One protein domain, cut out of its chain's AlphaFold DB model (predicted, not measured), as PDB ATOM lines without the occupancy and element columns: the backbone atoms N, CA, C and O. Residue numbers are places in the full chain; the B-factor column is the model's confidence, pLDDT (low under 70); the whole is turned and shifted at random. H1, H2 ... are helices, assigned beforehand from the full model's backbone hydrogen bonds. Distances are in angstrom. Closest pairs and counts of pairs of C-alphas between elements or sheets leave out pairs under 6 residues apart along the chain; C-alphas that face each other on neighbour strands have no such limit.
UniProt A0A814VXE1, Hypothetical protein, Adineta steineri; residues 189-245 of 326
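What this domain is: This is residues 189 to 245 of the 326 residues of the protein "Hypothetical protein" of Adineta steineri (UniProt A0A814VXE1). Three short helices stand as a triangle, with H2, the longest, at one corner, H3 slanting in towards it with its last residue, and H1 at the third corner. Loops make up the rest: the link from H1 to H2 swings out to one end of the domain around Ser 205, and the tail after H3, residues 237 to 245, runs back to that same end. The printed part has 57 residues with three named helices, in the order H1, H2, H3, and no named strand; the class is all helix, though under half of the residues, 25 of 57, are in named elements. It is compact, with a radius of gyration of the C-alphas of 10.5 A, and its C-alphas span 30 by 22 by 20 A.

How they stand to each other: Begin at H2, residues 212 to 222, and look from there to H3, residues 229 to 236. The two are close but not clearly touching; their closest C-alphas, those of Arg 216 and Leu 236, are 7.5 A apart. They run opposite ways at a steep tilt of 54 degrees. Turn next to H1, residues 195 to 200: it is apart from H3, and only just apart from H2, with 8.1 A between their closest C-alphas. In H1 and H2 every O i to N i+4 pair is within hydrogen-bond range; in H3 it is 2 of 4.

Where its parts are: Find C-alpha 212 at (20.095, -26.690, 4.332); from there H2 runs 15.8 A to C-alpha 222 at (30.316, -30.394, -7.085). H3 measures 9.9 A from C-alpha 229 to C-alpha 236. H1 begins at C-alpha 195, at (29.666, -17.127, -4.403), and measures 8.9 A to C-alpha 200.

The domain as a whole: The two C-alphas farthest apart, those of Asn 190 and Thr 245, are 30.3 A apart. The printed part has no cut. The link from H1 to H2, 11 residues, is long; that from H2 to H3, 6 residues, is short. The mean pLDDT of the printed part is 81.5, and residues 189 to 190 are under 70.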
ATOM      1  N   LEU A 189      24.788 -27.570 -13.978       47.03
ATOM      2  CA  LEU A 189      24.960 -28.733 -13.088       47.03
ATOM      3  C   LEU A 189      26.395 -29.289 -12.981       47.03
ATOM      4  O   LEU A 189      26.650 -30.092 -12.091       47.03
ATOM      5  N   ASN A 190      27.327 -28.854 -13.835       53.84
ATOM      6  CA  ASN A 190      28.713 -29.354 -13.850       53.84
ATOM      7  C   ASN A 190      29.729 -28.416 -13.171       53.84
ATOM      8  O   ASN A 190      30.935 -28.612 -13.318       53.84
ATOM      9  N   ASN A 191      29.270 -27.372 -12.473       74.12
ATOM     10  CA  ASN A 191      30.150 -26.372 -11.869       74.12
ATOM     11  C   ASN A 191      30.003 -26.333 -10.341       74.12
ATOM     12  O   ASN A 191      28.913 -26.504  -9.790       74.12
ATOM     13  N   TYR A 192      31.119 -26.061  -9.660       86.06
ATOM     14  CA  TYR A 192      31.171 -25.831  -8.214       86.06
ATOM     15  C   TYR A 192      30.198 -24.724  -7.783       86.06
ATOM     16  O   TYR A 192      29.982 -23.764  -8.524       86.06
ATOM     17  N   LEU A 193      29.653 -24.814  -6.563       85.12
ATOM     18  CA  LEU A 193      28.794 -23.764  -6.007       85.12
ATOM     19  C   LEU A 193      29.559 -22.435  -5.949       85.12
ATOM     20  O   LEU A 193      30.572 -22.312  -5.248       85.12
ATOM     21  N   THR A 194      29.082 -21.443  -6.695       86.81
ATOM     22  CA  THR A 194      29.706 -20.120  -6.778       86.81
ATOM     23  C   THR A 194      29.267 -19.218  -5.633       86.81
ATOM     24  O   THR A 194      28.207 -19.401  -5.028       86.81
ATOM     25  N   LYS A 195      30.047 -18.160  -5.375       84.50
ATOM     26  CA  LYS A 195      29.666 -17.127  -4.403       84.50
ATOM     27  C   LYS A 195      28.263 -16.566  -4.650       84.50
ATOM     28  O   LYS A 195      27.495 -16.411  -3.707       84.50
ATOM     29  N   LYS A 196      27.930 -16.263  -5.907       84.94
ATOM     30  CA  LYS A 196      26.639 -15.669  -6.279       84.94
ATOM     31  C   LYS A 196      25.479 -16.616  -5.976       84.94
ATOM     32  O   LYS A 196      24.511 -16.180  -5.365       84.94
ATOM     33  N   GLU A 197      25.594 -17.881  -6.376       83.38
ATOM     34  CA  GLU A 197      24.569 -18.896  -6.114       83.38
ATOM     35  C   GLU A 197      24.388 -19.120  -4.612       83.38
ATOM     36  O   GLU A 197      23.261 -19.119  -4.134       83.38
ATOM     37  N   PHE A 198      25.479 -19.209  -3.841       86.06
ATOM     38  CA  PHE A 198      25.391 -19.358  -2.388       86.06
ATOM     39  C   PHE A 198      24.599 -18.218  -1.727       86.06
ATOM     40  O   PHE A 198      23.729 -18.475  -0.902       86.06
ATOM     41  N   PHE A 199      24.835 -16.958  -2.114       83.38
ATOM     42  CA  PHE A 199      24.067 -15.829  -1.570       83.38
ATOM     43  C   PHE A 199      22.588 -15.845  -1.976       83.38
ATOM     44  O   PHE A 199      21.769 -15.305  -1.242       83.38
ATOM     45  N   GLN A 200      22.229 -16.474  -3.099       79.62
ATOM     46  CA  GLN A 200      20.827 -16.673  -3.488       79.62
ATOM     47  C   GLN A 200      20.128 -17.744  -2.641       79.62
ATOM     48  O   GLN A 200      18.903 -17.755  -2.570       79.62
ATOM     49  N   MET A 201      20.888 -18.622  -1.979       82.19
ATOM     50  CA  MET A 201      20.357 -19.606  -1.029       82.19
ATOM     51  C   MET A 201      20.075 -19.002   0.352       82.19
ATOM     52  O   MET A 201      19.572 -19.704   1.228       82.19
ATOM     53  N   LEU A 202      20.400 -17.723   0.564       75.44
ATOM     54  CA  LEU A 202      20.136 -17.003   1.802       75.44
ATOM     55  C   LEU A 202      18.911 -16.096   1.650       75.44
ATOM     56  O   LEU A 202      18.718 -15.441   0.625       75.44
ATOM     57  N   ASP A 203      18.115 -16.005   2.708       74.50
ATOM     58  CA  ASP A 203      17.049 -15.021   2.810       74.50
ATOM     59  C   ASP A 203      17.647 -13.609   2.768       74.50
ATOM     60  O   ASP A 203      18.524 -13.260   3.561       74.50
ATOM     61  N   SER A 204      17.169 -12.779   1.841       78.19
ATOM     62  CA  SER A 204      17.760 -11.459   1.587       78.19
ATOM     63  C   SER A 204      17.549 -10.464   2.731       78.19
ATOM     64  O   SER A 204      18.292  -9.490   2.826       78.19
ATOM     65  N   SER A 205      16.549 -10.690   3.589       71.31
ATOM     66  CA  SER A 205      16.199  -9.779   4.684       71.31
ATOM     67  C   SER A 205      16.861 -10.155   6.010       71.31
ATOM     68  O   SER A 205      17.334  -9.289   6.740       71.31
ATOM     69  N   THR A 206      16.943 -11.450   6.305       72.31
ATOM     70  CA  THR A 206      17.415 -11.985   7.589       72.31
ATOM     71  C   THR A 206      18.805 -12.614   7.495       72.31
ATOM     72  O   THR A 206      19.512 -12.721   8.500       72.31
ATOM     73  N   GLY A 207      19.217 -13.042   6.299       75.94
ATOM     74  CA  GLY A 207      20.438 -13.812   6.068       75.94
ATOM     75  C   GLY A 207      20.351 -15.276   6.494       75.94
ATOM     76  O   GLY A 207      21.384 -15.946   6.549       75.94
ATOM     77  N   ARG A 208      19.158 -15.783   6.821       74.12
ATOM     78  CA  ARG A 208      18.934 -17.202   7.133       74.12
ATOM     79  C   ARG A 208      19.185 -18.071   5.913       74.12
ATOM     80  O   ARG A 208      18.978 -17.623   4.789       74.12
ATOM     81  N   LEU A 209      19.626 -19.306   6.120       78.75
ATOM     82  CA  LEU A 209      19.707 -20.257   5.013       78.75
ATOM     83  C   LEU A 209      18.279 -20.697   4.662       78.75
ATOM     84  O   LEU A 209      17.472 -20.939   5.551       78.75
ATOM     85  N   LEU A 210      17.932 -20.737   3.378       70.88
ATOM     86  CA  LEU A 210      16.566 -21.072   2.958       70.88
ATOM     87  C   LEU A 210      16.310 -22.581   2.969       70.88
ATOM     88  O   LEU A 210      15.193 -23.017   3.232       70.88
ATOM     89  N   ASN A 211      17.337 -23.365   2.634       74.25
ATOM     90  CA  ASN A 211      17.265 -24.817   2.564       74.25
ATOM     91  C   ASN A 211      18.658 -25.417   2.798       74.25
ATOM     92  O   ASN A 211      19.552 -25.284   1.955       74.25
ATOM     93  N   GLU A 212      18.839 -26.047   3.956       78.25
ATOM     94  CA  GLU A 212      20.095 -26.690   4.332       78.25
ATOM     95  C   GLU A 212      20.390 -27.969   3.539       78.25
ATOM     96  O   GLU A 212      21.523 -28.153   3.088       78.25
ATOM     97  N   ASP A 213      19.378 -28.796   3.275       75.81
ATOM     98  CA  ASP A 213      19.527 -30.030   2.494       75.81
ATOM     99  C   ASP A 213      20.028 -29.737   1.078       75.81
ATOM    100  O   ASP A 213      20.962 -30.373   0.589       75.81
ATOM    101  N   LEU A 214      19.475 -28.700   0.443       78.12
ATOM    102  CA  LEU A 214      19.903 -28.253  -0.880       78.12
ATOM    103  C   LEU A 214      21.356 -27.764  -0.873       78.12
ATOM    104  O   LEU A 214      22.090 -28.004  -1.835       78.12
ATOM    105  N   LEU A 215      21.788 -27.078   0.194       82.56
ATOM    106  CA  LEU A 215      23.183 -26.663   0.343       82.56
ATOM    107  C   LEU A 215      24.087 -27.891   0.444       82.56
ATOM    108  O   LEU A 215      25.057 -27.984  -0.306       82.56
ATOM    109  N   ARG A 216      23.756 -28.843   1.322       84.31
ATOM    110  CA  ARG A 216      24.533 -30.078   1.507       84.31
ATOM    111  C   ARG A 216      24.612 -30.883   0.209       84.31
ATOM    112  O   ARG A 216      25.712 -31.272  -0.177       84.31
ATOM    113  N   GLN A 217      23.500 -31.034  -0.510       78.50
ATOM    114  CA  GLN A 217      23.459 -31.718  -1.803       78.50
ATOM    115  C   GLN A 217      24.347 -31.023  -2.846       78.50
ATOM    116  O   GLN A 217      25.196 -31.665  -3.456       78.50
ATOM    117  N   ARG A 218      24.254 -29.692  -2.998       81.00
ATOM    118  CA  ARG A 218      25.106 -28.956  -3.952       81.00
ATOM    119  C   ARG A 218      26.597 -29.077  -3.649       81.00
ATOM    120  O   ARG A 218      27.402 -29.139  -4.580       81.00
ATOM    121  N   ILE A 219      26.963 -29.074  -2.369       88.38
ATOM    122  CA  ILE A 219      28.349 -29.276  -1.945       88.38
ATOM    123  C   ILE A 219      28.798 -30.714  -2.207       88.38
ATOM    124  O   ILE A 219      29.929 -30.901  -2.650       88.38
ATOM    125  N   TYR A 220      27.939 -31.703  -1.959       86.88
ATOM    126  CA  TYR A 220      28.227 -33.106  -2.250       86.88
ATOM    127  C   TYR A 220      28.493 -33.329  -3.744       86.88
ATOM    128  O   TYR A 220      29.509 -33.921  -4.097       86.88
ATOM    129  N   ASP A 221      27.636 -32.781  -4.609       82.06
ATOM    130  CA  ASP A 221      27.709 -33.025  -6.051       82.06
ATOM    131  C   ASP A 221      28.965 -32.414  -6.694       82.06
ATOM    132  O   ASP A 221      29.610 -33.044  -7.527       82.06
ATOM    133  N   ASN A 222      29.310 -31.169  -6.340       85.31
ATOM    134  CA  ASN A 222      30.316 -30.394  -7.085       85.31
ATOM    135  C   ASN A 222      31.263 -29.554  -6.207       85.31
ATOM    136  O   ASN A 222      32.111 -28.816  -6.718       85.31
ATOM    137  N   GLY A 223      31.127 -29.614  -4.882       88.81
ATOM    138  CA  GLY A 223      31.866 -28.754  -3.963       88.81
ATOM    139  C   GLY A 223      31.529 -27.267  -4.114       88.81
ATOM    140  O   GLY A 223      30.476 -26.874  -4.621       88.81
ATOM    141  N   CYS A 224      32.439 -26.408  -3.651       91.44
ATOM    142  CA  CYS A 224      32.272 -24.959  -3.719       91.44
ATOM    143  C   CYS A 224      33.556 -24.197  -4.033       91.44
ATOM    144  O   CYS A 224      34.688 -24.649  -3.807       91.44
ATOM    145  N   GLU A 225      33.350 -22.974  -4.513       88.25
ATOM    146  CA  GLU A 225      34.409 -22.009  -4.747       88.25
ATOM    147  C   GLU A 225      35.190 -21.706  -3.452       88.25
ATOM    148  O   GLU A 225      34.630 -21.560  -2.363       88.25
ATOM    149  N   GLN A 226      36.511 -21.541  -3.570       87.50
ATOM    150  CA  GLN A 226      37.404 -21.242  -2.444       87.50
ATOM    151  C   GLN A 226      36.959 -20.029  -1.610       87.50
ATOM    152  O   GLN A 226      37.142 -20.028  -0.391       87.50
ATOM    153  N   SER A 227      36.393 -19.001  -2.250       87.62
ATOM    154  CA  SER A 227      36.019 -17.744  -1.595       87.62
ATOM    155  C   SER A 227      34.876 -17.896  -0.584       87.62
ATOM    156  O   SER A 227      34.801 -17.107   0.360       87.62
ATOM    157  N   ILE A 228      34.035 -18.929  -0.728       89.06
ATOM    158  CA  ILE A 228      32.903 -19.198   0.170       89.06
ATOM    159  C   ILE A 228      33.131 -20.359   1.137       89.06
ATOM    160  O   ILE A 228      32.331 -20.538   2.051       89.06
ATOM    161  N   ARG A 229      34.240 -21.103   1.028       91.50
ATOM    162  CA  ARG A 229      34.530 -22.233   1.936       91.50
ATOM    163  C   ARG A 229      34.434 -21.848   3.403       91.50
ATOM    164  O   ARG A 229      33.833 -22.575   4.177       91.50
ATOM    165  N   LYS A 230      34.957 -20.673   3.774       87.25
ATOM    166  CA  LYS A 230      34.929 -20.197   5.163       87.25
ATOM    167  C   LYS A 230      33.510 -20.151   5.738       87.25
ATOM    168  O   LYS A 230      33.337 -20.508   6.892       87.25
ATOM    169  N   ILE A 231      32.528 -19.691   4.959       88.38
ATOM    170  CA  ILE A 231      31.142 -19.571   5.427       88.38
ATOM    171  C   ILE A 231      30.380 -20.887   5.262       88.38
ATOM    172  O   ILE A 231      29.662 -21.286   6.170       88.38
ATOM    173  N   VAL A 232      30.588 -21.601   4.153       91.62
ATOM    174  CA  VAL A 232      29.965 -22.909   3.902       91.62
ATOM    175  C   VAL A 232      30.380 -23.927   4.966       91.62
ATOM    176  O   VAL A 232      29.533 -24.639   5.488       91.62
ATOM    177  N   TRP A 233      31.659 -23.968   5.351       92.62
ATOM    178  CA  TRP A 233      32.148 -24.868   6.399       92.62
ATOM    179  C   TRP A 233      31.523 -24.592   7.763       92.62
ATOM    180  O   TRP A 233      31.337 -25.531   8.525       92.62
ATOM    181  N   CYS A 234      31.146 -23.346   8.067       89.88
ATOM    182  CA  CYS A 234      30.399 -23.071   9.291       89.88
ATOM    183  C   CYS A 234      29.048 -23.803   9.308       89.88
ATOM    184  O   CYS A 234      28.651 -24.266  10.368       89.88
ATOM    185  N   TYR A 235      28.380 -23.962   8.163       85.94
ATOM    186  CA  TYR A 235      27.160 -24.770   8.071       85.94
ATOM    187  C   TYR A 235      27.458 -26.272   8.126       85.94
ATOM    188  O   TYR A 235      26.843 -26.993   8.900       85.94
ATOM    189  N   LEU A 236      28.456 -26.753   7.373       88.75
ATOM    190  CA  LEU A 236      28.798 -28.185   7.354       88.75
ATOM    191  C   LEU A 236      29.252 -28.713   8.723       88.75
ATOM    192  O   LEU A 236      28.933 -29.841   9.081       88.75
ATOM    193  N   PHE A 237      29.975 -27.896   9.494       87.25
ATOM    194  CA  PHE A 237      30.405 -28.226  10.855       87.25
ATOM    195  C   PHE A 237      29.388 -27.817  11.927       87.25
ATOM    196  O   PHE A 237      29.729 -27.823  13.106       87.25
ATOM    197  N   ARG A 238      28.163 -27.436  11.532       83.75
ATOM    198  CA  ARG A 238      27.061 -27.060  12.436       83.75
ATOM    199  C   ARG A 238      27.400 -25.928  13.415       83.75
ATOM    200  O   ARG A 238      26.790 -25.792  14.468       83.75
ATOM    201  N   ILE A 239      28.357 -25.079  13.046       84.88
ATOM    202  CA  ILE A 239      28.648 -23.822  13.746       84.88
ATOM    203  C   ILE A 239      27.496 -22.842  13.505       84.88
ATOM    204  O   ILE A 239      27.085 -22.125  14.412       84.88
ATOM    205  N   PHE A 240      26.978 -22.816  12.271       86.06
ATOM    206  CA  PHE A 240      25.757 -22.109  11.897       86.06
ATOM    207  C   PHE A 240      24.687 -23.112  11.483       86.06
ATOM    208  O   PHE A 240      24.998 -24.100  10.826       86.06
ATOM    209  N   ASN A 241      23.431 -22.813  11.805       80.12
ATOM    210  CA  ASN A 241      22.274 -23.589  11.360       80.12
ATOM    211  C   ASN A 241      21.322 -22.721  10.518       80.12
ATOM    212  O   ASN A 241      21.511 -21.503  10.381       80.12
ATOM    213  N   GLN A 242      20.287 -23.354   9.965       76.88
ATOM    214  CA  GLN A 242      19.301 -22.705   9.104       76.88
ATOM    215  C   GLN A 242      18.572 -21.506   9.760       76.88
ATOM    216  O   GLN A 242      18.283 -20.520   9.076       76.88
ATOM    217  N   THR A 243      18.351 -21.530  11.081       74.50
ATOM    218  CA  THR A 243      17.616 -20.481  11.833       74.50
ATOM    219  C   THR A 243      18.375 -19.191  12.014       74.50
ATOM    220  O   THR A 243      17.770 -18.141  12.246       74.50
ATOM    221  N   MET A 244      19.704 -19.261  11.981       79.06
ATOM    222  CA  MET A 244      20.514 -18.153  12.449       79.06
ATOM    223  C   MET A 244      20.434 -16.999  11.460       79.06
ATOM    224  O   MET A 244      20.795 -17.120  10.284       79.06
ATOM    225  N   THR A 245      19.985 -15.849  11.955       81.62
ATOM    226  CA  THR A 245      20.077 -14.589  11.220       81.62
ATOM    227  C   THR A 245      21.533 -14.134  11.133       81.62
ATOM    228  O   THR A 245      22.427 -14.676  11.790       81.62
TER     229      THR A 245